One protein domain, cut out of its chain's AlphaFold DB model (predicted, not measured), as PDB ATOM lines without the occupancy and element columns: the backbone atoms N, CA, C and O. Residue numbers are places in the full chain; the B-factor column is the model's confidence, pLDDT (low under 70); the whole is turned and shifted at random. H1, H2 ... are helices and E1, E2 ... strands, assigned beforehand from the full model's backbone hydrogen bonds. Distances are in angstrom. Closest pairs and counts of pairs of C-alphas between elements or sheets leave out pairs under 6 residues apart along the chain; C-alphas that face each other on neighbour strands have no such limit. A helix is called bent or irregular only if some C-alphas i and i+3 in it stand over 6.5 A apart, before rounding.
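Overview. This is residues 107 to 157 and 166 to 324 of the 456 residues of the protein "Type I-C CRISPR-associated protein Cas8c/Csd1" of Hydrogenophilaceae bacterium (UniProt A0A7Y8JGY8). A twisted wall of four long and short antiparallel strands, in the order E1 E2 E6 E7, has H1 and H5 over one face, with H3 starting on that same face straight after E7; the other face is bare of helices. A second group of crossed helices, H4, H6 and H8, packs on H3 and H5 and leads to H7 at one end of the longest axis, while the small antiparallel sheet E4 E3 E5 lies towards the other end. The printed part has 210 residues, with nine named helices and seven named strands in the order E1 E2 E3 E4 H1 H2 E5 E6 E7 H3 H4 H5 H6 H7 H8 H9, of mixed class, helices and strands. It is compact, with a radius of gyration of the C-alphas of 17.9 A and spans of 58 by 48 by 27 A.

Along the chain. In the large sheet, E1 is residues 107 to 110, from C-alpha 107 at (-34.058, -49.562, -33.116), E2 is 122 to 129, 23.0 A long, E6 is 192 to 201, 28.4 A, and E7 is 204 to 214, 29.5 A. E7 bends by 54 degrees at residue 208. The small sheet has E3, residues 134 to 136, E4, 139 to 141, and E5, 179 to 181. The helices are H1, residues 143 to 154, 17.9 A, H2, 168 to 176, H3, 215 to 229, 20.6 A, H4, 244 to 251, H5, 256 to 268, 17.5 A, H6, 274 to 284, 16.5 A, H7, 287 to 290, H8, 297 to 315, 27.2 A, and H9, 320 to 323. H8 begins with C-alpha 297 at (-21.039, -47.947, -54.789), and H9 ends with C-alpha 323 at (-12.433, -27.111, -40.722). H1 is irregular, but only just: C-alphas 150 and 153 are 6.8 A apart.

Arrangement. In the large sheet N 107 and O 124 of the hairpin E1 and E2 are 2.9 A apart, N 125 and O 196 of E2 and E6 2.9 A, and N 195 and O 211 of the hairpin E6 and E7 2.8 A. The domain has two layers, helices on one face of a sheet: H1, H3 and H5 are on the same face. H1 runs along the strands over E2 at a height of 7.5 A; H5 runs along them over E6 at 8.8 A. H3 only just stands up from the sheet, its line rising 41 degrees. H3 touches H5, whose residues 265 to 268 alone take part, at a steep tilt of 60 degrees, with C-alphas 222 and 266 closest at 5.3 A. H2 touches H3, with C-alphas 172 and 223 closest at 5.9 A. H4 and H5 form a helical hairpin, with C-alphas 244 and 262 closest at 6.5 A. H8 is about perpendicular to H4, at 75 degrees, and touches it with residues 302 to 309 alone; C-alphas 250 and 302 are closest at 4.9 A. H6 and H8 touch, with C-alphas 277 and 313 closest at 5.7 A. H8 touches H7 with residues 299 to 303 alone, C-alphas 289 and 299 being closest at 5.1 A. H3 touches H9 with residues 227 to 228 alone, C-alphas 228 and 321 being closest at 5.9 A. In the small sheet N 141 and O 134 of the hairpin E3 and E4 are 2.9 A apart, and N 135 and O 180 of E3 and E5 2.8 A. Every O i to N i+4 pair is within hydrogen-bond range in H2, H3, H4, H5 and H8, against 6 of 8 in H1 and 6 of 7 in H6; H7 and H9 are too short for such a pair.

Size, cuts and confidence. The C-alphas of Ser 185 and Pro 287, the two farthest apart, are 58.2 A apart. Residues 158 to 165 are not printed, and C-alphas 157 and 166 are 9.6 A apart across the cut. The links E1 to E2 and H3 to H4 are long. Mean pLDDT of the printed part is 88.4; residues 156 to 157, 166 and 292 to 295 are under 70.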
ATOM      1  N   LYS A 107     -34.991 -49.310 -32.006       90.25
ATOM      2  CA  LYS A 107     -34.058 -49.562 -33.116       90.25
ATOM      3  C   LYS A 107     -33.272 -50.844 -32.888       90.25
ATOM      4  O   LYS A 107     -32.908 -51.193 -31.766       90.25
ATOM      5  N   THR A 108     -32.997 -51.557 -33.975       88.94
ATOM      6  CA  THR A 108     -32.117 -52.730 -33.955       88.94
ATOM      7  C   THR A 108     -30.699 -52.267 -34.262       88.94
ATOM      8  O   THR A 108     -30.442 -51.807 -35.369       88.94
ATOM      9  N   LEU A 109     -29.795 -52.372 -33.287       86.62
ATOM     10  CA  LEU A 109     -28.396 -51.955 -33.437       86.62
ATOM     11  C   LEU A 109     -27.536 -53.072 -34.037       86.62
ATOM     12  O   LEU A 109     -26.661 -52.816 -34.855       86.62
ATOM     13  N   ALA A 110     -27.798 -54.314 -33.627       83.25
ATOM     14  CA  ALA A 110     -27.148 -55.508 -34.148       83.25
ATOM     15  C   ALA A 110     -28.113 -56.690 -34.051       83.25
ATOM     16  O   ALA A 110     -28.779 -56.864 -33.028       83.25
ATOM     17  N   TYR A 111     -28.201 -57.502 -35.105       84.56
ATOM     18  CA  TYR A 111     -29.059 -58.680 -35.096       84.56
ATOM     19  C   TYR A 111     -28.557 -59.770 -36.037       84.56
ATOM     20  O   TYR A 111     -28.475 -59.581 -37.249       84.56
ATOM     21  N   ASP A 112     -28.274 -60.926 -35.453       82.50
ATOM     22  CA  ASP A 112     -27.995 -62.182 -36.124       82.50
ATOM     23  C   ASP A 112     -29.267 -63.045 -36.102       82.50
ATOM     24  O   ASP A 112     -29.741 -63.480 -35.044       82.50
ATOM     25  N   LYS A 113     -29.838 -63.274 -37.291       80.88
ATOM     26  CA  LYS A 113     -31.076 -64.045 -37.481       80.88
ATOM     27  C   LYS A 113     -30.907 -65.523 -37.131       80.88
ATOM     28  O   LYS A 113     -31.892 -66.140 -36.715       80.88
ATOM     29  N   ASP A 114     -29.694 -66.050 -37.282       84.44
ATOM     30  CA  ASP A 114     -29.367 -67.457 -37.050       84.44
ATOM     31  C   ASP A 114     -29.112 -67.723 -35.561       84.44
ATOM     32  O   ASP A 114     -29.287 -68.840 -35.078       84.44
ATOM     33  N   LYS A 115     -28.768 -66.677 -34.800       83.19
ATOM     34  CA  LYS A 115     -28.526 -66.742 -33.353       83.19
ATOM     35  C   LYS A 115     -29.396 -65.742 -32.598       83.19
ATOM     36  O   LYS A 115     -28.890 -64.815 -31.968       83.19
ATOM     37  N   ARG A 116     -30.718 -65.938 -32.629       80.38
ATOM     38  CA  ARG A 116     -31.703 -64.990 -32.062       80.38
ATOM     39  C   ARG A 116     -31.486 -64.667 -30.580       80.38
ATOM     40  O   ARG A 116     -31.617 -63.507 -30.201       80.38
ATOM     41  N   ASP A 117     -31.053 -65.646 -29.787       77.88
ATOM     42  CA  ASP A 117     -30.797 -65.486 -28.345       77.88
ATOM     43  C   ASP A 117     -29.366 -65.029 -28.016       77.88
ATOM     44  O   ASP A 117     -28.948 -65.041 -26.857       77.88
ATOM     45  N   SER A 118     -28.590 -64.643 -29.033       83.25
ATOM     46  CA  SER A 118     -27.206 -64.218 -28.863       83.25
ATOM     47  C   SER A 118     -27.098 -62.906 -28.101       83.25
ATOM     48  O   SER A 118     -27.720 -61.900 -28.440       83.25
ATOM     49  N   LEU A 119     -26.155 -62.881 -27.162       82.56
ATOM     50  CA  LEU A 119     -25.699 -61.688 -26.459       82.56
ATOM     51  C   LEU A 119     -25.142 -60.586 -27.379       82.56
ATOM     52  O   LEU A 119     -24.988 -59.452 -26.913       82.56
ATOM     53  N   ALA A 120     -24.797 -60.927 -28.626       81.62
ATOM     54  CA  ALA A 120     -24.357 -59.988 -29.654       81.62
ATOM     55  C   ALA A 120     -25.526 -59.210 -30.280       81.62
ATOM     56  O   ALA A 120     -25.310 -58.123 -30.810       81.62
ATOM     57  N   ASN A 121     -26.756 -59.727 -30.181       85.75
ATOM     58  CA  ASN A 121     -27.941 -59.006 -30.621       85.75
ATOM     59  C   ASN A 121     -28.208 -57.849 -29.656       85.75
ATOM     60  O   ASN A 121     -28.184 -58.018 -28.431       85.75
ATOM     61  N   GLN A 122     -28.445 -56.666 -30.206       88.12
ATOM     62  CA  GLN A 122     -28.638 -55.440 -29.445       88.12
ATOM     63  C   GLN A 122     -29.806 -54.644 -30.007       88.12
ATOM     64  O   GLN A 122     -29.847 -54.311 -31.193       88.12
ATOM     65  N   PHE A 123     -30.732 -54.302 -29.121       90.69
ATOM     66  CA  PHE A 123     -31.891 -53.470 -29.409       90.69
ATOM     67  C   PHE A 123     -31.840 -52.239 -28.512       90.69
ATOM     68  O   PHE A 123     -31.645 -52.374 -27.306       90.69
ATOM     69  N   ALA A 124     -32.008 -51.057 -29.088       93.38
ATOM     70  CA  ALA A 124     -32.202 -49.827 -28.337       93.38
ATOM     71  C   ALA A 124     -33.701 -49.604 -28.140       93.38
ATOM     72  O   ALA A 124     -34.435 -49.611 -29.128       93.38
ATOM     73  N   LEU A 125     -34.126 -49.408 -26.893       94.06
ATOM     74  CA  LEU A 125     -35.432 -48.853 -26.546       94.06
ATOM     75  C   LEU A 125     -35.224 -47.445 -26.001       94.06
ATOM     76  O   LEU A 125     -34.323 -47.249 -25.186       94.06
ATOM     77  N   PHE A 126     -36.033 -46.485 -26.431       94.00
ATOM     78  CA  PHE A 126     -35.898 -45.094 -26.015       94.00
ATOM     79  C   PHE A 126     -37.252 -44.400 -25.905       94.00
ATOM     80  O   PHE A 126     -38.218 -44.796 -26.558       94.00
ATOM     81  N   TRP A 127     -37.319 -43.408 -25.024       93.44
ATOM     82  CA  TRP A 127     -38.518 -42.612 -24.796       93.44
ATOM     83  C   TRP A 127     -38.181 -41.269 -24.156       93.44
ATOM     84  O   TRP A 127     -37.177 -41.122 -23.440       93.44
ATOM     85  N   LEU A 128     -39.096 -40.324 -24.330       91.62
ATOM     86  CA  LEU A 128     -39.105 -39.057 -23.625       91.62
ATOM     87  C   LEU A 128     -39.985 -39.089 -22.375       91.62
ATOM     88  O   LEU A 128     -41.092 -39.624 -22.345       91.62
ATOM     89  N   LYS A 129     -39.503 -38.431 -21.325       90.12
ATOM     90  CA  LYS A 129     -40.330 -37.918 -20.235       90.12
ATOM     91  C   LYS A 129     -40.476 -36.424 -20.455       90.12
ATOM     92  O   LYS A 129     -39.576 -35.659 -20.117       90.12
ATOM     93  N   ALA A 130     -41.611 -36.019 -21.000       82.44
ATOM     94  CA  ALA A 130     -41.881 -34.628 -21.313       82.44
ATOM     95  C   ALA A 130     -43.185 -34.168 -20.638       82.44
ATOM     96  O   ALA A 130     -44.230 -34.777 -20.859       82.44
ATOM     97  N   PRO A 131     -43.146 -33.110 -19.811       80.69
ATOM     98  CA  PRO A 131     -44.336 -32.590 -19.130       80.69
ATOM     99  C   PRO A 131     -45.298 -31.813 -20.050       80.69
ATOM    100  O   PRO A 131     -46.454 -31.617 -19.683       80.69
ATOM    101  N   ALA A 132     -44.848 -31.362 -21.225       82.62
ATOM    102  CA  ALA A 132     -45.657 -30.675 -22.238       82.62
ATOM    103  C   ALA A 132     -44.988 -30.769 -23.627       82.62
ATOM    104  O   ALA A 132     -43.801 -31.074 -23.681       82.62
ATOM    105  N   PRO A 133     -45.669 -30.461 -24.745       85.12
ATOM    106  CA  PRO A 133     -45.033 -30.365 -26.066       85.12
ATOM    107  C   PRO A 133     -43.889 -29.333 -26.143       85.12
ATOM    108  O   PRO A 133     -43.814 -28.398 -25.332       85.12
ATOM    109  N   VAL A 134     -43.002 -29.493 -27.132       84.94
ATOM    110  CA  VAL A 134     -41.829 -28.626 -27.365       84.94
ATOM    111  C   VAL A 134     -42.017 -27.816 -28.648       84.94
ATOM    112  O   VAL A 134     -42.422 -28.352 -29.677       84.94
ATOM    113  N   MET A 135     -41.678 -26.530 -28.590       87.94
ATOM    114  CA  MET A 135     -41.565 -25.654 -29.755       87.94
ATOM    115  C   MET A 135     -40.131 -25.680 -30.285       87.94
ATOM    116  O   MET A 135     -39.181 -25.444 -29.531       87.94
ATOM    117  N   VAL A 136     -39.970 -25.914 -31.585       86.50
ATOM    118  CA  VAL A 136     -38.691 -25.800 -32.295       86.50
ATOM    119  C   VAL A 136     -38.841 -24.764 -33.402       86.50
ATOM    120  O   VAL A 136     -39.589 -24.957 -34.362       86.50
ATOM    121  N   GLY A 137     -38.163 -23.625 -33.246       88.00
ATOM    122  CA  GLY A 137     -38.501 -22.429 -34.018       88.00
ATOM    123  C   GLY A 137     -39.940 -21.992 -33.724       88.00
ATOM    124  O   GLY A 137     -40.279 -21.718 -32.574       88.00
ATOM    125  N   GLU A 138     -40.780 -21.955 -34.758       86.25
ATOM    126  CA  GLU A 138     -42.209 -21.611 -34.661       86.25
ATOM    127  C   GLU A 138     -43.133 -22.843 -34.694       86.25
ATOM    128  O   GLU A 138     -44.353 -22.708 -34.618       86.25
ATOM    129  N   ILE A 139     -42.569 -24.050 -34.798       86.88
ATOM    130  CA  ILE A 139     -43.322 -25.294 -34.989       86.88
ATOM    131  C   ILE A 139     -43.432 -26.046 -33.663       86.88
ATOM    132  O   ILE A 139     -42.438 -26.239 -32.963       86.88
ATOM    133  N   GLU A 140     -44.637 -26.502 -33.330       87.81
ATOM    134  CA  GLU A 140     -44.873 -27.438 -32.229       87.81
ATOM    135  C   GLU A 140     -44.596 -28.866 -32.704       87.81
ATOM    136  O   GLU A 140     -45.221 -29.337 -33.654       87.81
ATOM    137  N   ILE A 141     -43.654 -29.550 -32.055       81.88
ATOM    138  CA  ILE A 141     -43.290 -30.930 -32.389       81.88
ATOM    139  C   ILE A 141     -43.980 -31.886 -31.411       81.88
ATOM    140  O   ILE A 141     -43.914 -31.701 -30.191       81.88
ATOM    141  N   ASN A 142     -44.627 -32.925 -31.951       79.88
ATOM    142  CA  ASN A 142     -45.142 -34.036 -31.155       79.88
ATOM    143  C   ASN A 142     -43.970 -34.809 -30.521       79.88
ATOM    144  O   ASN A 142     -42.950 -35.058 -31.156       79.88
ATOM    145  N   LEU A 143     -44.117 -35.204 -29.261       78.75
ATOM    146  CA  LEU A 143     -43.090 -35.900 -28.493       78.75
ATOM    147  C   LEU A 143     -42.681 -37.239 -29.125       78.75
ATOM    148  O   LEU A 143     -41.492 -37.545 -29.141       78.75
ATOM    149  N   ASP A 144     -43.625 -37.976 -29.713       77.19
ATOM    150  CA  ASP A 144     -43.330 -39.250 -30.389       77.19
ATOM    151  C   ASP A 144     -42.479 -39.035 -31.656       77.19
ATOM    152  O   ASP A 144     -41.561 -39.808 -31.952       77.19
ATOM    153  N   ASP A 145     -42.727 -37.936 -32.379       79.56
ATOM    154  CA  ASP A 145     -41.912 -37.544 -33.533       79.56
ATOM    155  C   ASP A 145     -40.513 -37.111 -33.080       79.56
ATOM    156  O   ASP A 145     -39.511 -37.458 -33.710       79.56
ATOM    157  N   LEU A 146     -40.425 -36.398 -31.952       81.12
ATOM    158  CA  LEU A 146     -39.157 -35.978 -31.367       81.12
ATOM    159  C   LEU A 146     -38.302 -37.179 -30.933       81.12
ATOM    160  O   LEU A 146     -37.099 -37.193 -31.195       81.12
ATOM    161  N   ASP A 147     -38.915 -38.202 -30.333       82.25
ATOM    162  CA  ASP A 147     -38.261 -39.465 -29.972       82.25
ATOM    163  C   ASP A 147     -37.624 -40.137 -31.198       82.25
ATOM    164  O   ASP A 147     -36.424 -40.441 -31.215       82.25
ATOM    165  N   ALA A 148     -38.407 -40.312 -32.266       79.94
ATOM    166  CA  ALA A 148     -37.938 -40.932 -33.503       79.94
ATOM    167  C   ALA A 148     -36.797 -40.131 -34.158       79.94
ATOM    168  O   ALA A 148     -35.817 -40.704 -34.652       79.94
ATOM    169  N   VAL A 149     -36.894 -38.801 -34.125       82.88
ATOM    170  CA  VAL A 149     -35.879 -37.879 -34.648       82.88
ATOM    171  C   VAL A 149     -34.566 -38.000 -33.865       82.88
ATOM    172  O   VAL A 149     -33.513 -38.208 -34.472       82.88
ATOM    173  N   LEU A 150     -34.609 -37.975 -32.529       85.25
ATOM    174  CA  LEU A 150     -33.419 -38.117 -31.674       85.25
ATOM    175  C   LEU A 150     -32.746 -39.495 -31.804       85.25
ATOM    176  O   LEU A 150     -31.533 -39.621 -31.614       85.25
ATOM    177  N   ALA A 151     -33.506 -40.528 -32.161       85.62
ATOM    178  CA  ALA A 151     -32.994 -41.876 -32.393       85.62
ATOM    179  C   ALA A 151     -32.505 -42.133 -33.827       85.62
ATOM    180  O   ALA A 151     -31.913 -43.183 -34.091       85.62
ATOM    181  N   THR A 152     -32.695 -41.196 -34.761       85.75
ATOM    182  CA  THR A 152     -32.275 -41.366 -36.168       85.75
ATOM    183  C   THR A 152     -30.755 -41.562 -36.291       85.75
ATOM    184  O   THR A 152     -30.276 -42.255 -37.184       85.75
ATOM    185  N   ILE A 153     -29.973 -41.050 -35.337       89.38
ATOM    186  CA  ILE A 153     -28.515 -41.230 -35.293       89.38
ATOM    187  C   ILE A 153     -28.065 -42.674 -35.018       89.38
ATOM    188  O   ILE A 153     -26.920 -43.030 -35.304       89.38
ATOM    189  N   LEU A 154     -28.949 -43.510 -34.464       87.94
ATOM    190  CA  LEU A 154     -28.643 -44.898 -34.120       87.94
ATOM    191  C   LEU A 154     -28.471 -45.762 -35.371       87.94
ATOM    192  O   LEU A 154     -27.580 -46.609 -35.415       87.94
ATOM    193  N   THR A 155     -29.311 -45.541 -36.383       82.38
ATOM    194  CA  THR A 155     -29.385 -46.356 -37.601       82.38
ATOM    195  C   THR A 155     -29.707 -45.486 -38.808       82.38
ATOM    196  O   THR A 155     -30.684 -44.745 -38.773       82.38
ATOM    197  N   GLU A 156     -28.972 -45.636 -39.907       66.62
ATOM    198  CA  GLU A 156     -29.376 -45.054 -41.189       66.62
ATOM    199  C   GLU A 156     -30.472 -45.900 -41.845       66.62
ATOM    200  O   GLU A 156     -30.297 -47.097 -42.086       66.62
ATOM    201  N   ALA A 157     -31.605 -45.277 -42.175       50.47
ATOM    202  CA  ALA A 157     -32.568 -45.890 -43.075       50.47
ATOM    203  C   ALA A 157     -31.965 -45.951 -44.486       50.47
ATOM    204  O   ALA A 157     -31.748 -44.939 -45.148       50.47
ATOM    205  N   ALA A 166     -36.113 -37.900 -41.721       54.97
ATOM    206  CA  ALA A 166     -35.254 -36.733 -41.685       54.97
ATOM    207  C   ALA A 166     -33.811 -37.181 -41.944       54.97
ATOM    208  O   ALA A 166     -33.263 -38.002 -41.203       54.97
ATOM    209  N   THR A 167     -33.206 -36.712 -43.037       76.56
ATOM    210  CA  THR A 167     -31.813 -37.053 -43.331       76.56
ATOM    211  C   THR A 167     -30.985 -36.582 -42.138       76.56
ATOM    212  O   THR A 167     -31.314 -35.562 -41.538       76.56
ATOM    213  N   LEU A 168     -29.899 -37.262 -41.772       86.50
ATOM    214  CA  LEU A 168     -29.082 -36.824 -40.628       86.50
ATOM    215  C   LEU A 168     -28.620 -35.355 -40.749       86.50
ATOM    216  O   LEU A 168     -28.416 -34.688 -39.740       86.50
ATOM    217  N   SER A 169     -28.517 -34.830 -41.977       86.69
ATOM    218  CA  SER A 169     -28.348 -33.396 -42.240       86.69
ATOM    219  C   SER A 169     -29.524 -32.548 -41.738       86.69
ATOM    220  O   SER A 169     -29.285 -31.580 -41.030       86.69
ATOM    221  N   GLN A 170     -30.770 -32.935 -42.030       87.56
ATOM    222  CA  GLN A 170     -31.976 -32.255 -41.543       87.56
ATOM    223  C   GLN A 170     -32.087 -32.325 -40.017       87.56
ATOM    224  O   GLN A 170     -32.453 -31.338 -39.389       87.56
ATOM    225  N   LEU A 171     -31.723 -33.460 -39.404       89.19
ATOM    226  CA  LEU A 171     -31.615 -33.562 -37.945       89.19
ATOM    227  C   LEU A 171     -30.576 -32.572 -37.403       89.19
ATOM    228  O   LEU A 171     -30.854 -31.855 -36.448       89.19
ATOM    229  N   ALA A 172     -29.388 -32.509 -38.007       89.12
ATOM    230  CA  ALA A 172     -28.357 -31.568 -37.582       89.12
ATOM    231  C   ALA A 172     -28.828 -30.107 -37.690       89.12
ATOM    232  O   ALA A 172     -28.515 -29.305 -36.814       89.12
ATOM    233  N   ASP A 173     -29.604 -29.770 -38.720       89.94
ATOM    234  CA  ASP A 173     -30.172 -28.431 -38.889       89.94
ATOM    235  C   ASP A 173     -31.277 -28.153 -37.853       89.94
ATOM    236  O   ASP A 173     -31.286 -27.093 -37.228       89.94
ATOM    237  N   LEU A 174     -32.146 -29.131 -37.572       90.06
ATOM    238  CA  LEU A 174     -33.173 -29.054 -36.524       90.06
ATOM    239  C   LEU A 174     -32.562 -28.824 -35.132       90.06
ATOM    240  O   LEU A 174     -33.070 -28.020 -34.346       90.06
ATOM    241  N   LEU A 175     -31.460 -29.511 -34.820       91.31
ATOM    242  CA  LEU A 175     -30.749 -29.360 -33.548       91.31
ATOM    243  C   LEU A 175     -30.105 -27.972 -33.398       91.31
ATOM    244  O   LEU A 175     -29.856 -27.547 -32.274       91.31
ATOM    245  N   LYS A 176     -29.875 -27.237 -34.494       89.94
ATOM    246  CA  LYS A 176     -29.372 -25.852 -34.457       89.94
ATOM    247  C   LYS A 176     -30.475 -24.821 -34.191       89.94
ATOM    248  O   LYS A 176     -30.171 -23.699 -33.791       89.94
ATOM    249  N   LEU A 177     -31.748 -25.182 -34.369       91.00
ATOM    250  CA  LEU A 177     -32.870 -24.282 -34.099       91.00
ATOM    251  C   LEU A 177     -33.033 -24.013 -32.589       91.00
ATOM    252  O   LEU A 177     -32.631 -24.829 -31.749       91.00
ATOM    253  N   PRO A 178     -33.630 -22.873 -32.193       88.94
ATOM    254  CA  PRO A 178     -33.972 -22.614 -30.799       88.94
ATOM    255  C   PRO A 178     -35.109 -23.540 -30.361       88.94
ATOM    256  O   PRO A 178     -36.122 -23.657 -31.049       88.94
ATOM    257  N   TRP A 179     -34.928 -24.209 -29.224       90.31
ATOM    258  CA  TRP A 179     -35.931 -25.103 -28.643       90.31
ATOM    259  C   TRP A 179     -36.486 -24.423 -27.401       90.31
ATOM    260  O   TRP A 179     -35.715 -23.865 -26.616       90.31
ATOM    261  N   LYS A 180     -37.805 -24.435 -27.226       86.12
ATOM    262  CA  LYS A 180     -38.471 -23.853 -26.057       86.12
ATOM    263  C   LYS A 180     -39.656 -24.722 -25.645       86.12
ATOM    264  O   LYS A 180     -40.388 -25.184 -26.518       86.12
ATOM    265  N   PRO A 181     -39.895 -24.938 -24.346       83.69
ATOM    266  CA  PRO A 181     -41.138 -25.550 -23.899       83.69
ATOM    267  C   PRO A 181     -42.322 -24.680 -24.323       83.69
ATOM    268  O   PRO A 181     -42.238 -23.450 -24.278       83.69
ATOM    269  N   LYS A 182     -43.436 -25.299 -24.723       82.75
ATOM    270  CA  LYS A 182     -44.650 -24.545 -25.076       82.75
ATOM    271  C   LYS A 182     -45.205 -23.768 -23.881       82.75
ATOM    272  O   LYS A 182     -45.693 -22.653 -24.033       82.75
ATOM    273  N   ASN A 183     -45.123 -24.359 -22.692       82.81
ATOM    274  CA  ASN A 183     -45.458 -23.672 -21.456       82.81
ATOM    275  C   ASN A 183     -44.222 -22.941 -20.920       82.81
ATOM    276  O   ASN A 183     -43.237 -23.574 -20.543       82.81
ATOM    277  N   SER A 184     -44.301 -21.613 -20.837       78.75
ATOM    278  CA  SER A 184     -43.206 -20.744 -20.399       78.75
ATOM    279  C   SER A 184     -42.763 -20.959 -18.949       78.75
ATOM    280  O   SER A 184     -41.708 -20.461 -18.571       78.75
ATOM    281  N   SER A 185     -43.548 -21.665 -18.125       84.75
ATOM    282  CA  SER A 185     -43.156 -22.015 -16.753       84.75
ATOM    283  C   SER A 185     -42.209 -23.218 -16.666       84.75
ATOM    284  O   SER A 185     -41.712 -23.503 -15.580       84.75
ATOM    285  N   LEU A 186     -42.010 -23.956 -17.761       82.81
ATOM    286  CA  LEU A 186     -41.159 -25.147 -17.813       82.81
ATOM    287  C   LEU A 186     -39.778 -24.811 -18.381       82.81
ATOM    288  O   LEU A 186     -39.639 -23.903 -19.205       82.81
ATOM    289  N   ARG A 187     -38.764 -25.587 -17.991       84.94
ATOM    290  CA  ARG A 187     -37.421 -25.555 -18.590       84.94
ATOM    291  C   ARG A 187     -37.186 -26.810 -19.427       84.94
ATOM    292  O   ARG A 187     -37.771 -27.850 -19.153       84.94
ATOM    293  N   LEU A 188     -36.312 -26.741 -20.437       83.62
ATOM    294  CA  LEU A 188     -35.935 -27.933 -21.216       83.62
ATOM    295  C   LEU A 188     -35.181 -28.968 -20.374       83.62
ATOM    296  O   LEU A 188     -35.321 -30.162 -20.622       83.62
ATOM    297  N   ASP A 189     -34.454 -28.530 -19.348       86.12
ATOM    298  CA  ASP A 189     -33.860 -29.404 -18.331       86.12
ATOM    299  C   ASP A 189     -34.874 -30.340 -17.637       86.12
ATOM    300  O   ASP A 189     -34.500 -31.431 -17.205       86.12
ATOM    301  N   ASP A 190     -36.155 -29.954 -17.555       85.75
ATOM    302  CA  ASP A 190     -37.215 -30.769 -16.935       85.75
ATOM    303  C   ASP A 190     -37.657 -31.945 -17.827       85.75
ATOM    304  O   ASP A 190     -38.390 -32.841 -17.389       85.75
ATOM    305  N   TYR A 191     -37.223 -31.948 -19.089       90.50
ATOM    306  CA  TYR A 191     -37.535 -32.969 -20.076       90.50
ATOM    307  C   TYR A 191     -36.423 -34.008 -20.098       90.50
ATOM    308  O   TYR A 191     -35.282 -33.689 -20.421       90.50
ATOM    309  N   GLY A 192     -36.750 -35.262 -19.804       91.62
ATOM    310  CA  GLY A 192     -35.794 -36.367 -19.831       91.62
ATOM    311  C   GLY A 192     -35.858 -37.150 -21.136       91.62
ATOM    312  O   GLY A 192     -36.945 -37.409 -21.642       91.62
ATOM    313  N   PHE A 193     -34.712 -37.595 -21.634       94.00
ATOM    314  CA  PHE A 193     -34.613 -38.646 -22.643       94.00
ATOM    315  C   PHE A 193     -33.902 -39.850 -22.041       94.00
ATOM    316  O   PHE A 193     -32.878 -39.715 -21.360       94.00
ATOM    317  N   TYR A 194     -34.451 -41.027 -22.311       95.19
ATOM    318  CA  TYR A 194     -33.963 -42.290 -21.787       95.19
ATOM    319  C   TYR A 194     -33.694 -43.243 -22.940       95.19
ATOM    320  O   TYR A 194     -34.505 -43.361 -23.853       95.19
ATOM    321  N   LEU A 195     -32.569 -43.949 -22.880       96.00
ATOM    322  CA  LEU A 195     -32.201 -44.974 -23.845       96.00
ATOM    323  C   LEU A 195     -31.609 -46.177 -23.117       96.00
ATOM    324  O   LEU A 195     -30.628 -46.068 -22.382       96.00
ATOM    325  N   ALA A 196     -32.188 -47.346 -23.368       95.00
ATOM    326  CA  ALA A 196     -31.737 -48.630 -22.862       95.00
ATOM    327  C   ALA A 196     -31.284 -49.517 -24.026       95.00
ATOM    328  O   ALA A 196     -32.061 -49.796 -24.939       95.00
ATOM    329  N   VAL A 197     -30.045 -50.009 -23.981       93.50
ATOM    330  CA  VAL A 197     -29.582 -51.044 -24.918       93.50
ATOM    331  C   VAL A 197     -29.748 -52.403 -24.270       93.50
ATOM    332  O   VAL A 197     -29.201 -52.659 -23.199       93.50
ATOM    333  N   LEU A 198     -30.476 -53.287 -24.937       91.88
ATOM    334  CA  LEU A 198     -30.884 -54.582 -24.424       91.88
ATOM    335  C   LEU A 198     -30.389 -55.708 -25.328       91.88
ATOM    336  O   LEU A 198     -30.469 -55.612 -26.554       91.88
ATOM    337  N   SER A 199     -29.934 -56.800 -24.719       88.12
ATOM    338  CA  SER A 199     -29.594 -58.044 -25.416       88.12
ATOM    339  C   SER A 199     -30.427 -59.209 -24.886       88.12
ATOM    340  O   SER A 199     -30.612 -59.306 -23.669       88.12
ATOM    341  N   PRO A 200     -30.884 -60.132 -25.748       85.62
ATOM    342  CA  PRO A 200     -31.424 -61.404 -25.291       85.62
ATOM    343  C   PRO A 200     -30.305 -62.243 -24.657       85.62
ATOM    344  O   PRO A 200     -29.149 -62.156 -25.068       85.62
ATOM    345  N   ASN A 201     -30.641 -63.018 -23.625       78.31
ATOM    346  CA  ASN A 201     -29.710 -63.889 -22.911       78.31
ATOM    347  C   ASN A 201     -30.441 -65.095 -22.303       78.31
ATOM    348  O   ASN A 201     -30.863 -65.004 -21.156       78.31
ATOM    349  N   VAL A 202     -30.624 -66.186 -23.056       73.88
ATOM    350  CA  VAL A 202     -31.166 -67.490 -22.589       73.88
ATOM    351  C   VAL A 202     -32.211 -67.357 -21.462       73.88
ATOM    352  O   VAL A 202     -31.925 -67.560 -20.282       73.88
ATOM    353  N   GLY A 203     -33.435 -66.949 -21.812       71.06
ATOM    354  CA  GLY A 203     -34.515 -66.748 -20.831       71.06
ATOM    355  C   GLY A 203     -34.388 -65.477 -19.977       71.06
ATOM    356  O   GLY A 203     -35.062 -65.355 -18.956       71.06
ATOM    357  N   ARG A 204     -33.523 -64.526 -20.352       75.88
ATOM    358  CA  ARG A 204     -33.310 -63.229 -19.679       75.88
ATOM    359  C   ARG A 204     -33.094 -62.114 -20.706       75.88
ATOM    360  O   ARG A 204     -32.781 -62.374 -21.868       75.88
ATOM    361  N   ILE A 205     -33.223 -60.865 -20.258       82.75
ATOM    362  CA  ILE A 205     -32.776 -59.677 -20.994       82.75
ATOM    363  C   ILE A 205     -31.621 -59.053 -20.218       82.75
ATOM    364  O   ILE A 205     -31.750 -58.764 -19.032       82.75
ATOM    365  N   ALA A 206     -30.498 -58.832 -20.892       84.62
ATOM    366  CA  ALA A 206     -29.361 -58.114 -20.342       84.62
ATOM    367  C   ALA A 206     -29.441 -56.628 -20.716       84.62
ATOM    368  O   ALA A 206     -29.448 -56.293 -21.901       84.62
ATOM    369  N   LEU A 207     -29.433 -55.747 -19.713       88.38
ATOM    370  CA  LEU A 207     -29.214 -54.314 -19.903       88.38
ATOM    371  C   LEU A 207     -27.721 -54.072 -20.166       88.38
ATOM    372  O   LEU A 207     -26.869 -54.379 -19.333       88.38
ATOM    373  N   ARG A 208     -27.391 -53.581 -21.359       89.00
ATOM    374  CA  ARG A 208     -26.017 -53.353 -21.836       89.00
ATOM    375  C   ARG A 208     -25.548 -51.924 -21.659       89.00
ATOM    376  O   ARG A 208     -24.346 -51.713 -21.479       89.00
ATOM    377  N   GLU A 209     -26.484 -50.996 -21.784       93.06
ATOM    378  CA  GLU A 209     -26.274 -49.564 -21.653       93.06
ATOM    379  C   GLU A 209     -27.551 -48.906 -21.148       93.06
ATOM    380  O   GLU A 209     -28.650 -49.321 -21.527       93.06
ATOM    381  N   TRP A 210     -27.382 -47.873 -20.332       95.12
ATOM    382  CA  TRP A 210     -28.456 -47.009 -19.870       95.12
ATOM    383  C   TRP A 210     -28.004 -45.554 -19.957       95.12
ATOM    384  O   TRP A 210     -27.027 -45.161 -19.321       95.12
ATOM    385  N   ILE A 211     -28.715 -44.762 -20.749       95.88
ATOM    386  CA  ILE A 211     -28.504 -43.326 -20.911       95.88
ATOM    387  C   ILE A 211     -29.762 -42.628 -20.411       95.88
ATOM    388  O   ILE A 211     -30.867 -42.971 -20.821       95.88
ATOM    389  N   ALA A 212     -29.582 -41.659 -19.520       95.56
ATOM    390  CA  ALA A 212     -30.648 -40.815 -19.002       95.56
ATOM    391  C   ALA A 212     -30.087 -39.409 -18.784       95.56
ATOM    392  O   ALA A 212     -29.200 -39.224 -17.949       95.56
ATOM    393  N   ASP A 213     -30.575 -38.433 -19.543       95.25
ATOM    394  CA  ASP A 213     -30.216 -37.025 -19.356       95.25
ATOM    395  C   ASP A 213     -31.343 -36.119 -19.869       95.25
ATOM    396  O   ASP A 213     -32.321 -36.581 -20.460       95.25
ATOM    397  N   SER A 214     -31.205 -34.823 -19.623       93.88
ATOM    398  CA  SER A 214     -32.099 -33.799 -20.162       93.88
ATOM    399  C   SER A 214     -32.025 -33.705 -21.692       93.88
ATOM    400  O   SER A 214     -30.951 -33.881 -22.282       93.88
ATOM    401  N   ILE A 215     -33.143 -33.347 -22.333       91.62
ATOM    402  CA  ILE A 215     -33.177 -33.054 -23.776       91.62
ATOM    403  C   ILE A 215     -32.222 -31.906 -24.121       91.62
ATOM    404  O   ILE A 215     -31.563 -31.968 -25.156       91.62
ATOM    405  N   GLU A 216     -32.112 -30.890 -23.259       91.25
ATOM    406  CA  GLU A 216     -31.221 -29.738 -23.456       91.25
ATOM    407  C   GLU A 216     -29.774 -30.176 -23.709       91.25
ATOM    408  O   GLU A 216     -29.194 -29.870 -24.749       91.25
ATOM    409  N   LYS A 217     -29.220 -31.011 -22.823       94.69
ATOM    410  CA  LYS A 217     -27.848 -31.513 -22.987       94.69
ATOM    411  C   LYS A 217     -27.704 -32.486 -24.150       94.69
ATOM    412  O   LYS A 217     -26.661 -32.513 -24.802       94.69
ATOM    413  N   ILE A 218     -28.716 -33.315 -24.402       93.50
ATOM    414  CA  ILE A 218     -28.684 -34.272 -25.515       93.50
ATOM    415  C   ILE A 218     -28.672 -33.544 -26.851       93.50
ATOM    416  O   ILE A 218     -27.905 -33.927 -27.731       93.50
ATOM    417  N   LYS A 219     -29.445 -32.467 -26.987       93.25
ATOM    418  CA  LYS A 219     -29.446 -31.615 -28.174       93.25
ATOM    419  C   LYS A 219     -28.033 -31.118 -28.502       93.25
ATOM    420  O   LYS A 219     -27.564 -31.317 -29.624       93.25
ATOM    421  N   ASP A 220     -27.335 -30.548 -27.522       93.88
ATOM    422  CA  ASP A 220     -25.986 -30.000 -27.711       93.88
ATOM    423  C   ASP A 220     -24.958 -31.083 -28.075       93.88
ATOM    424  O   ASP A 220     -24.126 -30.910 -28.974       93.88
ATOM    425  N   ARG A 221     -25.033 -32.240 -27.408       96.38
ATOM    426  CA  ARG A 221     -24.115 -33.365 -27.645       96.38
ATOM    427  C   ARG A 221     -24.354 -34.036 -28.992       96.38
ATOM    428  O   ARG A 221     -23.388 -34.297 -29.708       96.38
ATOM    429  N   LEU A 222     -25.611 -34.246 -29.381       95.81
ATOM    430  CA  LEU A 222     -25.951 -34.789 -30.697       95.81
ATOM    431  C   LEU A 222     -25.561 -33.824 -31.816       95.81
ATOM    432  O   LEU A 222     -25.030 -34.272 -32.831       95.81
ATOM    433  N   SER A 223     -25.751 -32.516 -31.622       95.06
ATOM    434  CA  SER A 223     -25.269 -31.498 -32.563       95.06
ATOM    435  C   SER A 223     -23.749 -31.594 -32.738       95.06
ATOM    436  O   SER A 223     -23.254 -31.706 -33.861       95.06
ATOM    437  N   THR A 224     -23.009 -31.666 -31.627       96.44
ATOM    438  CA  THR A 224     -21.544 -31.824 -31.634       96.44
ATOM    439  C   THR A 224     -21.115 -33.112 -32.336       96.44
ATOM    440  O   THR A 224     -20.187 -33.103 -33.148       96.44
ATOM    441  N   PHE A 225     -21.794 -34.227 -32.067       97.50
ATOM    442  CA  PHE A 225     -21.514 -35.506 -32.710       97.50
ATOM    443  C   PHE A 225     -21.768 -35.459 -34.219       97.50
ATOM    444  O   PHE A 225     -20.904 -35.878 -34.987       97.50
ATOM    445  N   LEU A 226     -22.914 -34.937 -34.663       95.62
ATOM    446  CA  LEU A 226     -23.246 -34.852 -36.089       95.62
ATOM    447  C   LEU A 226     -22.281 -33.931 -36.836       95.62
ATOM    448  O   LEU A 226     -21.844 -34.265 -37.931       95.62
ATOM    449  N   GLU A 227     -21.886 -32.806 -36.243       95.69
ATOM    450  CA  GLU A 227     -20.852 -31.942 -36.822       95.69
ATOM    451  C   GLU A 227     -19.495 -32.669 -36.905       95.69
ATOM    452  O   GLU A 227     -18.772 -32.577 -37.901       95.69
ATOM    453  N   SER A 228     -19.186 -33.497 -35.906       97.06
ATOM    454  CA  SER A 228     -17.962 -34.303 -35.883       97.06
ATOM    455  C   SER A 228     -17.939 -35.425 -36.920       97.06
ATOM    456  O   SER A 228     -16.860 -35.807 -37.368       97.06
ATOM    457  N   THR A 229     -19.100 -35.928 -37.346       96.88
ATOM    458  CA  THR A 229     -19.201 -36.945 -38.408       96.88
ATOM    459  C   THR A 229     -19.444 -36.346 -39.793       96.88
ATOM    460  O   THR A 229     -19.301 -37.047 -40.798       96.88
ATOM    461  N   ARG A 230     -19.791 -35.061 -39.890       95.81
ATOM    462  CA  ARG A 230     -20.053 -34.383 -41.162       95.81
ATOM    463  C   ARG A 230     -18.785 -34.258 -42.000       95.81
ATOM    464  O   ARG A 230     -17.818 -33.645 -41.568       95.81
ATOM    465  N   ILE A 231     -18.779 -34.801 -43.211       96.12
ATOM    466  CA  ILE A 231     -17.627 -34.685 -44.116       96.12
ATOM    467  C   ILE A 231     -18.083 -34.695 -45.578       96.12
ATOM    468  O   ILE A 231     -19.114 -35.295 -45.910       96.12
ATOM    469  N   VAL A 232     -17.330 -34.009 -46.438       94.75
ATOM    470  CA  VAL A 232     -17.493 -33.975 -47.901       94.75
ATOM    471  C   VAL A 232     -17.538 -35.387 -48.474       94.75
ATOM    472  O   VAL A 232     -16.922 -36.284 -47.908       94.75
ATOM    473  N   SER A 233     -18.259 -35.623 -49.572       92.00
ATOM    474  CA  SER A 233     -18.246 -36.952 -50.192       92.00
ATOM    475  C   SER A 233     -16.946 -37.257 -50.944       92.00
ATOM    476  O   SER A 233     -16.161 -36.356 -51.262       92.00
ATOM    477  N   PRO A 234     -16.738 -38.526 -51.353       90.25
ATOM    478  CA  PRO A 234     -15.586 -38.920 -52.156       90.25
ATOM    479  C   PRO A 234     -15.502 -38.238 -53.529       90.25
ATOM    480  O   PRO A 234     -14.502 -38.445 -54.223       90.25
ATOM    481  N   TRP A 235     -16.533 -37.495 -53.947       87.44
ATOM    482  CA  TRP A 235     -16.581 -36.732 -55.197       87.44
ATOM    483  C   TRP A 235     -16.536 -35.217 -54.997       87.44
ATOM    484  O   TRP A 235     -16.581 -34.499 -55.989       87.44
ATOM    485  N   GLY A 236     -16.417 -34.743 -53.754       84.19
ATOM    486  CA  GLY A 236     -16.344 -33.314 -53.456       84.19
ATOM    487  C   GLY A 236     -17.677 -32.567 -53.605       84.19
ATOM    488  O   GLY A 236     -17.659 -31.362 -53.826       84.19
ATOM    489  N   ASP A 237     -18.812 -33.272 -53.537       82.75
ATOM    490  CA  ASP A 237     -20.143 -32.655 -53.432       82.75
ATOM    491  C   ASP A 237     -20.479 -32.303 -51.961       82.75
ATOM    492  O   ASP A 237     -19.583 -32.135 -51.135       82.75
ATOM    493  N   ALA A 238     -21.761 -32.155 -51.617       86.19
ATOM    494  CA  ALA A 238     -22.195 -31.690 -50.302       86.19
ATOM    495  C   ALA A 238     -21.680 -32.539 -49.121       86.19
ATOM    496  O   ALA A 238     -21.626 -33.773 -49.156       86.19
ATOM    497  N   THR A 239     -21.378 -31.863 -48.010       90.50
ATOM    498  CA  THR A 239     -21.049 -32.533 -46.751       90.50
ATOM    499  C   THR A 239     -22.290 -33.178 -46.133       90.50
ATOM    500  O   THR A 239     -23.388 -32.613 -46.133       90.50
ATOM    501  N   ARG A 240     -22.122 -34.366 -45.544       91.75
ATOM    502  CA  ARG A 240     -23.187 -35.024 -44.773       91.75
ATOM    503  C   ARG A 240     -22.640 -35.749 -43.542       91.75
ATOM    504  O   ARG A 240     -21.511 -36.242 -43.599       91.75
ATOM    505  N   PRO A 241     -23.411 -35.811 -42.444       94.19
ATOM    506  CA  PRO A 241     -23.079 -36.596 -41.258       94.19
ATOM    507  C   PRO A 241     -23.452 -38.077 -41.416       94.19
ATOM    508  O   PRO A 241     -24.164 -38.454 -42.349       94.19
ATOM    509  N   PHE A 242     -22.982 -38.898 -40.473       93.38
ATOM    510  CA  PHE A 242     -23.165 -40.353 -40.454       93.38
ATOM    511  C   PHE A 242     -23.733 -40.857 -39.127       93.38
ATOM    512  O   PHE A 242     -23.422 -40.328 -38.055       93.38
ATOM    513  N   SER A 243     -24.551 -41.907 -39.215       93.44
ATOM    514  CA  SER A 243     -25.107 -42.635 -38.070       93.44
ATOM    515  C   SER A 243     -24.062 -43.526 -37.402       93.44
ATOM    516  O   SER A 243     -23.078 -43.945 -38.014       93.44
ATOM    517  N   ILE A 244     -24.323 -43.911 -36.152       94.12
ATOM    518  CA  ILE A 244     -23.501 -44.876 -35.414       94.12
ATOM    519  C   ILE A 244     -23.397 -46.203 -36.184       94.12
ATOM    520  O   ILE A 244     -22.299 -46.739 -36.334       94.12
ATOM    521  N   ALA A 245     -24.513 -46.713 -36.717       90.38
ATOM    522  CA  ALA A 245     -24.523 -47.947 -37.501       90.38
ATOM    523  C   ALA A 245     -23.637 -47.860 -38.755       90.38
ATOM    524  O   ALA A 245     -22.865 -48.786 -39.013       90.38
ATOM    525  N   ALA A 246     -23.700 -46.750 -39.499       91.50
ATOM    526  CA  ALA A 246     -22.883 -46.557 -40.695       91.50
ATOM    527  C   ALA A 246     -21.383 -46.560 -40.374       91.50
ATOM    528  O   ALA A 246     -20.610 -47.249 -41.041       91.50
ATOM    529  N   LEU A 247     -20.975 -45.860 -39.309       94.38
ATOM    530  CA  LEU A 247     -19.579 -45.825 -38.862       94.38
ATOM    531  C   LEU A 247     -19.071 -47.222 -38.461       94.38
ATOM    532  O   LEU A 247     -17.980 -47.629 -38.866       94.38
ATOM    533  N   LEU A 248     -19.872 -47.985 -37.709       92.25
ATOM    534  CA  LEU A 248     -19.521 -49.346 -37.280       92.25
ATOM    535  C   LEU A 248     -19.427 -50.322 -38.457       92.25
ATOM    536  O   LEU A 248     -18.468 -51.094 -38.554       92.25
ATOM    537  N   GLN A 249     -20.400 -50.267 -39.370       90.38
ATOM    538  CA  GLN A 249     -20.411 -51.089 -40.575       90.38
ATOM    539  C   GLN A 249     -19.202 -50.771 -41.460       90.38
ATOM    540  O   GLN A 249     -18.565 -51.691 -41.976       90.38
ATOM    541  N   ALA A 250     -18.839 -49.495 -41.591       92.31
ATOM    542  CA  ALA A 250     -17.695 -49.085 -42.392       92.31
ATOM    543  C   ALA A 250     -16.359 -49.563 -41.800       92.31
ATOM    544  O   ALA A 250     -15.506 -50.085 -42.530       92.31
ATOM    545  N   ALA A 251     -16.217 -49.489 -40.471       92.56
ATOM    546  CA  ALA A 251     -15.086 -50.052 -39.733       92.56
ATOM    547  C   ALA A 251     -15.006 -51.589 -39.821       92.56
ATOM    548  O   ALA A 251     -13.960 -52.166 -39.529       92.56
ATOM    549  N   GLY A 252     -16.091 -52.267 -40.219       87.81
ATOM    550  CA  GLY A 252     -16.148 -53.727 -40.313       87.81
ATOM    551  C   GLY A 252     -16.036 -54.427 -38.958       87.81
ATOM    552  O   GLY A 252     -15.606 -55.578 -38.898       87.81
ATOM    553  N   SER A 253     -16.387 -53.744 -37.864       78.88
ATOM    554  CA  SER A 253     -16.273 -54.285 -36.511       78.88
ATOM    555  C   SER A 253     -17.642 -54.596 -35.921       78.88
ATOM    556  O   SER A 253     -18.516 -53.738 -35.866       78.88
ATOM    557  N   GLN A 254     -17.795 -55.818 -35.415       73.31
ATOM    558  CA  GLN A 254     -18.969 -56.258 -34.654       73.31
ATOM    559  C   GLN A 254     -18.742 -56.146 -33.138       73.31
ATOM    560  O   GLN A 254     -19.436 -56.793 -32.358       73.31
ATOM    561  N   ASN A 255     -17.730 -55.384 -32.697       81.12
ATOM    562  CA  ASN A 255     -17.392 -55.271 -31.282       81.12
ATOM    563  C   ASN A 255     -18.494 -54.504 -30.522       81.12
ATOM    564  O   ASN A 255     -18.622 -53.290 -30.714       81.12
ATOM    565  N   PRO A 256     -19.218 -55.147 -29.582       78.56
ATOM    566  CA  PRO A 256     -20.281 -54.499 -28.811       78.56
ATOM    567  C   PRO A 256     -19.818 -53.268 -28.016       78.56
ATOM    568  O   PRO A 256     -20.621 -52.404 -27.663       78.56
ATOM    569  N   ASN A 257     -18.520 -53.177 -27.707       84.75
ATOM    570  CA  ASN A 257     -17.944 -52.036 -26.999       84.75
ATOM    571  C   ASN A 257     -17.849 -50.783 -27.872       84.75
ATOM    572  O   ASN A 257     -17.948 -49.685 -27.331       84.75
ATOM    573  N   PHE A 258     -17.699 -50.920 -29.192       90.75
ATOM    574  CA  PHE A 258     -17.695 -49.764 -30.089       90.75
ATOM    575  C   PHE A 258     -19.083 -49.145 -30.194       90.75
ATOM    576  O   PHE A 258     -19.195 -47.928 -30.087       90.75
ATOM    577  N   THR A 259     -20.136 -49.965 -30.277       89.38
ATOM    578  CA  THR A 259     -21.524 -49.486 -30.226       89.38
ATOM    579  C   THR A 259     -21.781 -48.684 -28.957       89.38
ATOM    580  O   THR A 259     -22.198 -47.534 -29.027       89.38
ATOM    581  N   ARG A 260     -21.459 -49.247 -27.784       90.06
ATOM    582  CA  ARG A 260     -21.650 -48.552 -26.500       90.06
ATOM    583  C   ARG A 260     -20.814 -47.283 -26.379       90.06
ATOM    584  O   ARG A 260     -21.318 -46.260 -25.932       90.06
ATOM    585  N   GLY A 261     -19.549 -47.327 -26.790       94.12
ATOM    586  CA  GLY A 261     -18.691 -46.147 -26.749       94.12
ATOM    587  C   GLY A 261     -19.211 -45.026 -27.651       94.12
ATOM    588  O   GLY A 261     -19.308 -43.900 -27.184       94.12
ATOM    589  N   LEU A 262     -19.653 -45.336 -28.876       95.50
ATOM    590  CA  LEU A 262     -20.252 -44.347 -29.778       95.50
ATOM    591  C   LEU A 262     -21.590 -43.799 -29.267       95.50
ATOM    592  O   LEU A 262     -21.842 -42.608 -29.421       95.50
ATOM    593  N   LEU A 263     -22.416 -44.618 -28.605       95.56
ATOM    594  CA  LEU A 263     -23.622 -44.132 -27.922       95.56
ATOM    595  C   LEU A 263     -23.272 -43.114 -26.831       95.56
ATOM    596  O   LEU A 263     -23.903 -42.065 -26.737       95.56
ATOM    597  N   ARG A 264     -22.235 -43.384 -26.032       96.75
ATOM    598  CA  ARG A 264     -21.755 -42.444 -25.007       96.75
ATOM    599  C   ARG A 264     -21.147 -41.188 -25.626       96.75
ATOM    600  O   ARG A 264     -21.352 -40.104 -25.095       96.75
ATOM    601  N   THR A 265     -20.450 -41.300 -26.753       97.69
ATOM    602  CA  THR A 265     -19.966 -40.131 -27.501       97.69
ATOM    603  C   THR A 265     -21.129 -39.267 -27.976       97.69
ATOM    604  O   THR A 265     -21.135 -38.069 -27.711       97.69
ATOM    605  N   ALA A 266     -22.148 -39.869 -28.592       97.00
ATOM    606  CA  ALA A 266     -23.295 -39.149 -29.138       97.00
ATOM    607  C   ALA A 266     -24.191 -38.515 -28.058       97.00
ATOM    608  O   ALA A 266     -24.515 -37.336 -28.145       97.00
ATOM    609  N   TYR A 267     -24.580 -39.276 -27.030       97.00
ATOM    610  CA  TYR A 267     -25.594 -38.836 -26.061       97.00
ATOM    611  C   TYR A 267     -25.019 -38.290 -24.748       97.00
ATOM    612  O   TYR A 267     -25.697 -37.524 -24.061       97.00
ATOM    613  N   LEU A 268     -23.783 -38.654 -24.382       96.69
ATOM    614  CA  LEU A 268     -23.124 -38.205 -23.143       96.69
ATOM    615  C   LEU A 268     -21.911 -37.294 -23.390       96.69
ATOM    616  O   LEU A 268     -21.390 -36.716 -22.441       96.69
ATOM    617  N   GLY A 269     -21.471 -37.127 -24.643       96.38
ATOM    618  CA  GLY A 269     -20.326 -36.280 -24.993       96.38
ATOM    619  C   GLY A 269     -18.968 -36.876 -24.606       96.38
ATOM    620  O   GLY A 269     -17.983 -36.149 -24.507       96.38
ATOM    621  N   HIS A 270     -18.894 -38.186 -24.354       97.12
ATOM    622  CA  HIS A 270     -17.627 -38.854 -24.044       97.12
ATOM    623  C   HIS A 270     -16.707 -38.914 -25.271       97.12
ATOM    624  O   HIS A 270     -17.172 -38.979 -26.405       97.12
ATOM    625  N   GLN A 271     -15.396 -38.991 -25.046       96.69
ATOM    626  CA  GLN A 271     -14.438 -39.196 -26.135       96.69
ATOM    627  C   GLN A 271     -14.731 -40.492 -26.921       96.69
ATOM    628  O   GLN A 271     -15.160 -41.482 -26.310       96.69
ATOM    629  N   PRO A 272     -14.514 -40.514 -28.254       95.88
ATOM    630  CA  PRO A 272     -14.687 -41.713 -29.067       95.88
ATOM    631  C   PRO A 272     -13.869 -42.902 -28.532       95.88
ATOM    632  O   PRO A 272     -12.771 -42.713 -28.001       95.88
ATOM    633  N   PRO A 273     -14.363 -44.150 -28.665       92.81
ATOM    634  CA  PRO A 273     -13.648 -45.319 -28.161       92.81
ATOM    635  C   PRO A 273     -12.252 -45.456 -28.789       92.81
ATOM    636  O   PRO A 273     -12.110 -45.468 -30.008       92.81
ATOM    637  N   THR A 274     -11.223 -45.657 -27.961       84.56
ATOM    638  CA  THR A 274      -9.805 -45.653 -28.379       84.56
ATOM    639  C   THR A 274      -9.477 -46.642 -29.505       84.56
ATOM    640  O   THR A 274      -8.721 -46.323 -30.420       84.56
ATOM    641  N   GLY A 275     -10.071 -47.839 -29.487       91.31
ATOM    642  CA  GLY A 275      -9.858 -48.857 -30.524       91.31
ATOM    643  C   GLY A 275     -10.489 -48.529 -31.885       91.31
ATOM    644  O   GLY A 275     -10.159 -49.181 -32.877       91.31
ATOM    645  N   LEU A 276     -11.377 -47.533 -31.949       92.38
ATOM    646  CA  LEU A 276     -12.129 -47.190 -33.154       92.38
ATOM    647  C   LEU A 276     -11.234 -46.570 -34.230       92.38
ATOM    648  O   LEU A 276     -11.356 -46.933 -35.397       92.38
ATOM    649  N   LEU A 277     -10.274 -45.727 -33.831       95.25
ATOM    650  CA  LEU A 277      -9.283 -45.145 -34.739       95.25
ATOM    651  C   LEU A 277      -8.454 -46.234 -35.432       95.25
ATOM    652  O   LEU A 277      -8.257 -46.193 -36.642       95.25
ATOM    653  N   SER A 278      -8.015 -47.244 -34.674       95.19
ATOM    654  CA  SER A 278      -7.245 -48.369 -35.217       95.19
ATOM    655  C   SER A 278      -8.062 -49.177 -36.225       95.19
ATOM    656  O   SER A 278      -7.593 -49.458 -37.329       95.19
ATOM    657  N   ALA A 279      -9.318 -49.490 -35.890       95.12
ATOM    658  CA  ALA A 279     -10.227 -50.174 -36.807       95.12
ATOM    659  C   ALA A 279     -10.462 -49.356 -38.090       95.12
ATOM    660  O   ALA A 279     -10.391 -49.906 -39.189       95.12
ATOM    661  N   ALA A 280     -10.676 -48.045 -37.956       95.94
ATOM    662  CA  ALA A 280     -10.897 -47.137 -39.074       95.94
ATOM    663  C   ALA A 280      -9.673 -47.040 -39.994       95.94
ATOM    664  O   ALA A 280      -9.811 -47.211 -41.201       95.94
ATOM    665  N   VAL A 281      -8.471 -46.834 -39.442       96.69
ATOM    666  CA  VAL A 281      -7.221 -46.754 -40.219       96.69
ATOM    667  C   VAL A 281      -6.951 -48.064 -40.958       96.69
ATOM    668  O   VAL A 281      -6.640 -48.046 -42.149       96.69
ATOM    669  N   ASN A 282      -7.116 -49.208 -40.290       94.94
ATOM    670  CA  ASN A 282      -6.908 -50.515 -40.914       94.94
ATOM    671  C   ASN A 282      -7.912 -50.780 -42.043       94.94
ATOM    672  O   ASN A 282      -7.525 -51.273 -43.102       94.94
ATOM    673  N   ALA A 283      -9.182 -50.419 -41.848       94.50
ATOM    674  CA  ALA A 283     -10.199 -50.532 -42.887       94.50
ATOM    675  C   ALA A 283      -9.935 -49.567 -44.058       94.50
ATOM    676  O   ALA A 283     -10.036 -49.976 -45.210       94.50
ATOM    677  N   PHE A 284      -9.530 -48.323 -43.782       94.56
ATOM    678  CA  PHE A 284      -9.246 -47.309 -44.803       94.56
ATOM    679  C   PHE A 284      -8.044 -47.688 -45.679       94.56
ATOM    680  O   PHE A 284      -8.051 -47.435 -46.881       94.56
ATOM    681  N   ARG A 285      -7.020 -48.332 -45.103       91.50
ATOM    682  CA  ARG A 285      -5.826 -48.807 -45.827       91.50
ATOM    683  C   ARG A 285      -6.106 -49.971 -46.781       91.50
ATOM    684  O   ARG A 285      -5.220 -50.316 -47.564       91.50
ATOM    685  N   ASN A 286      -7.286 -50.590 -46.724       89.88
ATOM    686  CA  ASN A 286      -7.625 -51.704 -47.598       89.88
ATOM    687  C   ASN A 286      -7.670 -51.234 -49.067       89.88
ATOM    688  O   ASN A 286      -8.455 -50.338 -49.389       89.88
ATOM    689  N   PRO A 287      -6.894 -51.851 -49.981       85.25
ATOM    690  CA  PRO A 287      -6.885 -51.461 -51.387       85.25
ATOM    691  C   PRO A 287      -8.270 -51.456 -52.037       85.25
ATOM    692  O   PRO A 287      -8.520 -50.597 -52.876       85.25
ATOM    693  N   ASN A 288      -9.171 -52.359 -51.637       85.44
ATOM    694  CA  ASN A 288     -10.530 -52.444 -52.185       85.44
ATOM    695  C   ASN A 288     -11.366 -51.201 -51.854       85.44
ATOM    696  O   ASN A 288     -12.095 -50.707 -52.704       85.44
ATOM    697  N   THR A 289     -11.186 -50.635 -50.663       85.38
ATOM    698  CA  THR A 289     -11.883 -49.415 -50.226       85.38
ATOM    699  C   THR A 289     -11.385 -48.167 -50.961       85.38
ATOM    700  O   THR A 289     -12.087 -47.160 -51.060       85.38
ATOM    701  N   LEU A 290     -10.169 -48.219 -51.509       84.88
ATOM    702  CA  LEU A 290      -9.543 -47.107 -52.223       84.88
ATOM    703  C   LEU A 290      -9.689 -47.190 -53.749       84.88
ATOM    704  O   LEU A 290      -9.304 -46.222 -54.415       84.88
ATOM    705  N   GLN A 291     -10.249 -48.288 -54.279       77.12
ATOM    706  CA  GLN A 291     -10.520 -48.493 -55.706       77.12
ATOM    707  C   GLN A 291     -11.463 -47.428 -56.284       77.12
ATOM    708  O   GLN A 291     -12.064 -46.617 -55.574       77.12
ATOM    709  N   ASN A 292     -11.557 -47.396 -57.617       65.94
ATOM    710  CA  ASN A 292     -12.350 -46.403 -58.324       65.94
ATOM    711  C   ASN A 292     -13.844 -46.514 -57.942       65.94
ATOM    712  O   ASN A 292     -14.481 -47.519 -58.262       65.94
ATOM    713  N   PRO A 293     -14.442 -45.461 -57.353       59.28
ATOM    714  CA  PRO A 293     -15.827 -45.451 -56.886       59.28
ATOM    715  C   PRO A 293     -16.891 -45.881 -57.893       59.28
ATOM    716  O   PRO A 293     -17.967 -46.341 -57.522       59.28
ATOM    717  N   LYS A 294     -16.618 -45.698 -59.192       61.44
ATOM    718  CA  LYS A 294     -17.565 -46.050 -60.259       61.44
ATOM    719  C   LYS A 294     -17.808 -47.555 -60.379       61.44
ATOM    720  O   LYS A 294     -18.789 -47.940 -61.003       61.44
ATOM    721  N   GLN A 295     -16.914 -48.373 -59.831       66.06
ATOM    722  CA  GLN A 295     -16.985 -49.829 -59.919       66.06
ATOM    723  C   GLN A 295     -17.757 -50.440 -58.748       66.06
ATOM    724  O   GLN A 295     -18.407 -51.463 -58.934       66.06
ATOM    725  N   ASP A 296     -17.732 -49.797 -57.572       79.31
ATOM    726  CA  ASP A 296     -18.415 -50.299 -56.379       79.31
ATOM    727  C   ASP A 296     -19.011 -49.160 -55.515       79.31
ATOM    728  O   ASP A 296     -18.316 -48.517 -54.713       79.31
ATOM    729  N   PRO A 297     -20.330 -48.903 -55.637       81.69
ATOM    730  CA  PRO A 297     -21.039 -47.947 -54.789       81.69
ATOM    731  C   PRO A 297     -20.927 -48.251 -53.288       81.69
ATOM    732  O   PRO A 297     -20.928 -47.323 -52.475       81.69
ATOM    733  N   LYS A 298     -20.803 -49.530 -52.904       85.06
ATOM    734  CA  LYS A 298     -20.709 -49.956 -51.503       85.06
ATOM    735  C   LYS A 298     -19.375 -49.539 -50.898       85.06
ATOM    736  O   LYS A 298     -19.361 -48.940 -49.823       85.06
ATOM    737  N   GLU A 299     -18.266 -49.802 -51.585       87.00
ATOM    738  CA  GLU A 299     -16.942 -49.377 -51.115       87.00
ATOM    739  C   GLU A 299     -16.788 -47.853 -51.158       87.00
ATOM    740  O   GLU A 299     -16.111 -47.273 -50.311       87.00
ATOM    741  N   THR A 300     -17.507 -47.170 -52.051       86.31
ATOM    742  CA  THR A 300     -17.538 -45.703 -52.051       86.31
ATOM    743  C   THR A 300     -18.230 -45.123 -50.823       86.31
ATOM    744  O   THR A 300     -17.701 -44.213 -50.179       86.31
ATOM    745  N   TRP A 301     -19.409 -45.647 -50.485       90.19
ATOM    746  CA  TRP A 301     -20.092 -45.287 -49.245       90.19
ATOM    747  C   TRP A 301     -19.206 -45.601 -48.035       90.19
ATOM    748  O   TRP A 301     -19.051 -44.763 -47.146       90.19
ATOM    749  N   ARG A 302     -18.549 -46.768 -48.045       92.50
ATOM    750  CA  ARG A 302     -17.659 -47.205 -46.969       92.50
ATOM    751  C   ARG A 302     -16.486 -46.252 -46.781       92.50
ATOM    752  O   ARG A 302     -16.188 -45.876 -45.654       92.50
ATOM    753  N   LEU A 303     -15.846 -45.833 -47.869       93.69
ATOM    754  CA  LEU A 303     -14.772 -44.846 -47.853       93.69
ATOM    755  C   LEU A 303     -15.233 -43.519 -47.228       93.69
ATOM    756  O   LEU A 303     -14.500 -42.933 -46.436       93.69
ATOM    757  N   HIS A 304     -16.440 -43.052 -47.569       94.31
ATOM    758  CA  HIS A 304     -17.020 -41.822 -47.014       94.31
ATOM    759  C   HIS A 304     -17.235 -41.935 -45.498       94.31
ATOM    760  O   HIS A 304     -16.771 -41.083 -44.741       94.31
ATOM    761  N   ALA A 305     -17.854 -43.028 -45.054       95.50
ATOM    762  CA  ALA A 305     -18.075 -43.300 -43.637       95.50
ATOM    763  C   ALA A 305     -16.757 -43.508 -42.864       95.50
ATOM    764  O   ALA A 305     -16.637 -43.066 -41.724       95.50
ATOM    765  N   LEU A 306     -15.734 -44.120 -43.470       97.25
ATOM    766  CA  LEU A 306     -14.414 -44.252 -42.846       97.25
ATOM    767  C   LEU A 306     -13.705 -42.903 -42.715       97.25
ATOM    768  O   LEU A 306     -13.142 -42.640 -41.660       97.25
ATOM    769  N   ALA A 307     -13.756 -42.034 -43.729       97.75
ATOM    770  CA  ALA A 307     -13.203 -40.681 -43.623       97.75
ATOM    771  C   ALA A 307     -13.883 -39.885 -42.492       97.75
ATOM    772  O   ALA A 307     -13.203 -39.272 -41.670       97.75
ATOM    773  N   SER A 308     -15.212 -39.992 -42.379       97.50
ATOM    774  CA  SER A 308     -15.982 -39.456 -41.248       97.50
ATOM    775  C   SER A 308     -15.508 -40.023 -39.903       97.50
ATOM    776  O   SER A 308     -15.313 -39.279 -38.945       97.50
ATOM    777  N   LEU A 309     -15.244 -41.329 -39.830       97.25
ATOM    778  CA  LEU A 309     -14.773 -41.991 -38.615       97.25
ATOM    779  C   LEU A 309     -13.357 -41.567 -38.201       97.25
ATOM    780  O   LEU A 309     -13.094 -41.418 -37.005       97.25
ATOM    781  N   LEU A 310     -12.455 -41.363 -39.168       98.06
ATOM    782  CA  LEU A 310     -11.121 -40.804 -38.922       98.06
ATOM    783  C   LEU A 310     -11.239 -39.384 -38.355       98.06
ATOM    784  O   LEU A 310     -10.646 -39.099 -37.317       98.06
ATOM    785  N   LYS A 311     -12.061 -38.533 -38.987       98.06
ATOM    786  CA  LYS A 311     -12.350 -37.165 -38.530       98.06
ATOM    787  C   LYS A 311     -12.901 -37.156 -37.101       98.06
ATOM    788  O   LYS A 311     -12.334 -36.486 -36.241       98.06
ATOM    789  N   LEU A 312     -13.956 -37.935 -36.844       97.94
ATOM    790  CA  LEU A 312     -14.568 -38.084 -35.522       97.94
ATOM    791  C   LEU A 312     -13.518 -38.491 -34.484       97.94
ATOM    792  O   LEU A 312     -13.432 -37.890 -33.423       97.94
ATOM    793  N   SER A 313     -12.698 -39.493 -34.788       96.94
ATOM    794  CA  SER A 313     -11.735 -40.036 -33.826       96.94
ATOM    795  C   SER A 313     -10.575 -39.086 -33.507       96.94
ATOM    796  O   SER A 313      -9.990 -39.203 -32.434       96.94
ATOM    797  N   LEU A 314     -10.221 -38.177 -34.423       96.25
ATOM    798  CA  LEU A 314      -9.110 -37.234 -34.253       96.25
ATOM    799  C   LEU A 314      -9.530 -35.909 -33.615       96.25
ATOM    800  O   LEU A 314      -8.783 -35.361 -32.810       96.25
ATOM    801  N   TYR A 315     -10.697 -35.387 -33.997       96.56
ATOM    802  CA  TYR A 315     -11.063 -33.990 -33.741       96.56
ATOM    803  C   TYR A 315     -12.350 -33.830 -32.916       96.56
ATOM    804  O   TYR A 315     -12.852 -32.717 -32.778       96.56
ATOM    805  N   PHE A 316     -12.918 -34.904 -32.351       97.25
ATOM    806  CA  PHE A 316     -14.138 -34.790 -31.540       97.25
ATOM    807  C   PHE A 316     -13.961 -33.818 -30.364       97.25
ATOM    808  O   PHE A 316     -13.086 -33.981 -29.512       97.25
ATOM    809  N   GLY A 317     -14.837 -32.812 -30.303       92.81
ATOM    810  CA  GLY A 317     -14.817 -31.784 -29.263       92.81
ATOM    811  C   GLY A 317     -13.734 -30.711 -29.435       92.81
ATOM    812  O   GLY A 317     -13.588 -29.874 -28.545       92.81
ATOM    813  N   THR A 318     -12.987 -30.700 -30.545       94.69
ATOM    814  CA  THR A 318     -12.017 -29.636 -30.857       94.69
ATOM    815  C   THR A 318     -12.616 -28.592 -31.805       94.69
ATOM    816  O   THR A 318     -13.655 -28.815 -32.428       94.69
ATOM    817  N   LYS A 319     -11.978 -27.419 -31.927       91.12
ATOM    818  CA  LYS A 319     -12.455 -26.346 -32.824       91.12
ATOM    819  C   LYS A 319     -12.169 -26.656 -34.296       91.12
ATOM    820  O   LYS A 319     -12.901 -26.223 -35.181       91.12
ATOM    821  N   GLU A 320     -11.126 -27.438 -34.547       90.88
ATOM    822  CA  GLU A 320     -10.648 -27.853 -35.867       90.88
ATOM    823  C   GLU A 320     -11.609 -28.829 -36.559       90.88
ATOM    824  O   GLU A 320     -11.533 -29.010 -37.775       90.88
ATOM    825  N   VAL A 321     -12.545 -29.431 -35.815       93.31
ATOM    826  CA  VAL A 321     -13.497 -30.407 -36.349       93.31
ATOM    827  C   VAL A 321     -14.309 -29.853 -37.519       93.31
ATOM    828  O   VAL A 321     -14.531 -30.559 -38.497       93.31
ATOM    829  N   ILE A 322     -14.708 -28.581 -37.476       92.12
ATOM    830  CA  ILE A 322     -15.496 -27.967 -38.554       92.12
ATOM    831  C   ILE A 322     -14.627 -27.793 -39.804       92.12
ATOM    832  O   ILE A 322     -15.046 -28.183 -40.895       92.12
ATOM    833  N   ALA A 323     -13.394 -27.299 -39.634       92.25
ATOM    834  CA  ALA A 323     -12.433 -27.111 -40.722       92.25
ATOM    835  C   ALA A 323     -12.075 -28.434 -41.421       92.25
ATOM    836  O   ALA A 323     -11.818 -28.453 -42.620       92.25
ATOM    837  N   MET A 324     -12.141 -29.559 -40.701       94.69
ATOM    838  CA  MET A 324     -11.864 -30.895 -41.242       94.69
ATOM    839  C   MET A 324     -13.062 -31.590 -41.892       94.69
ATOM    840  O   MET A 324     -13.041 -32.804 -42.089       94.69
TER     841      MET A 324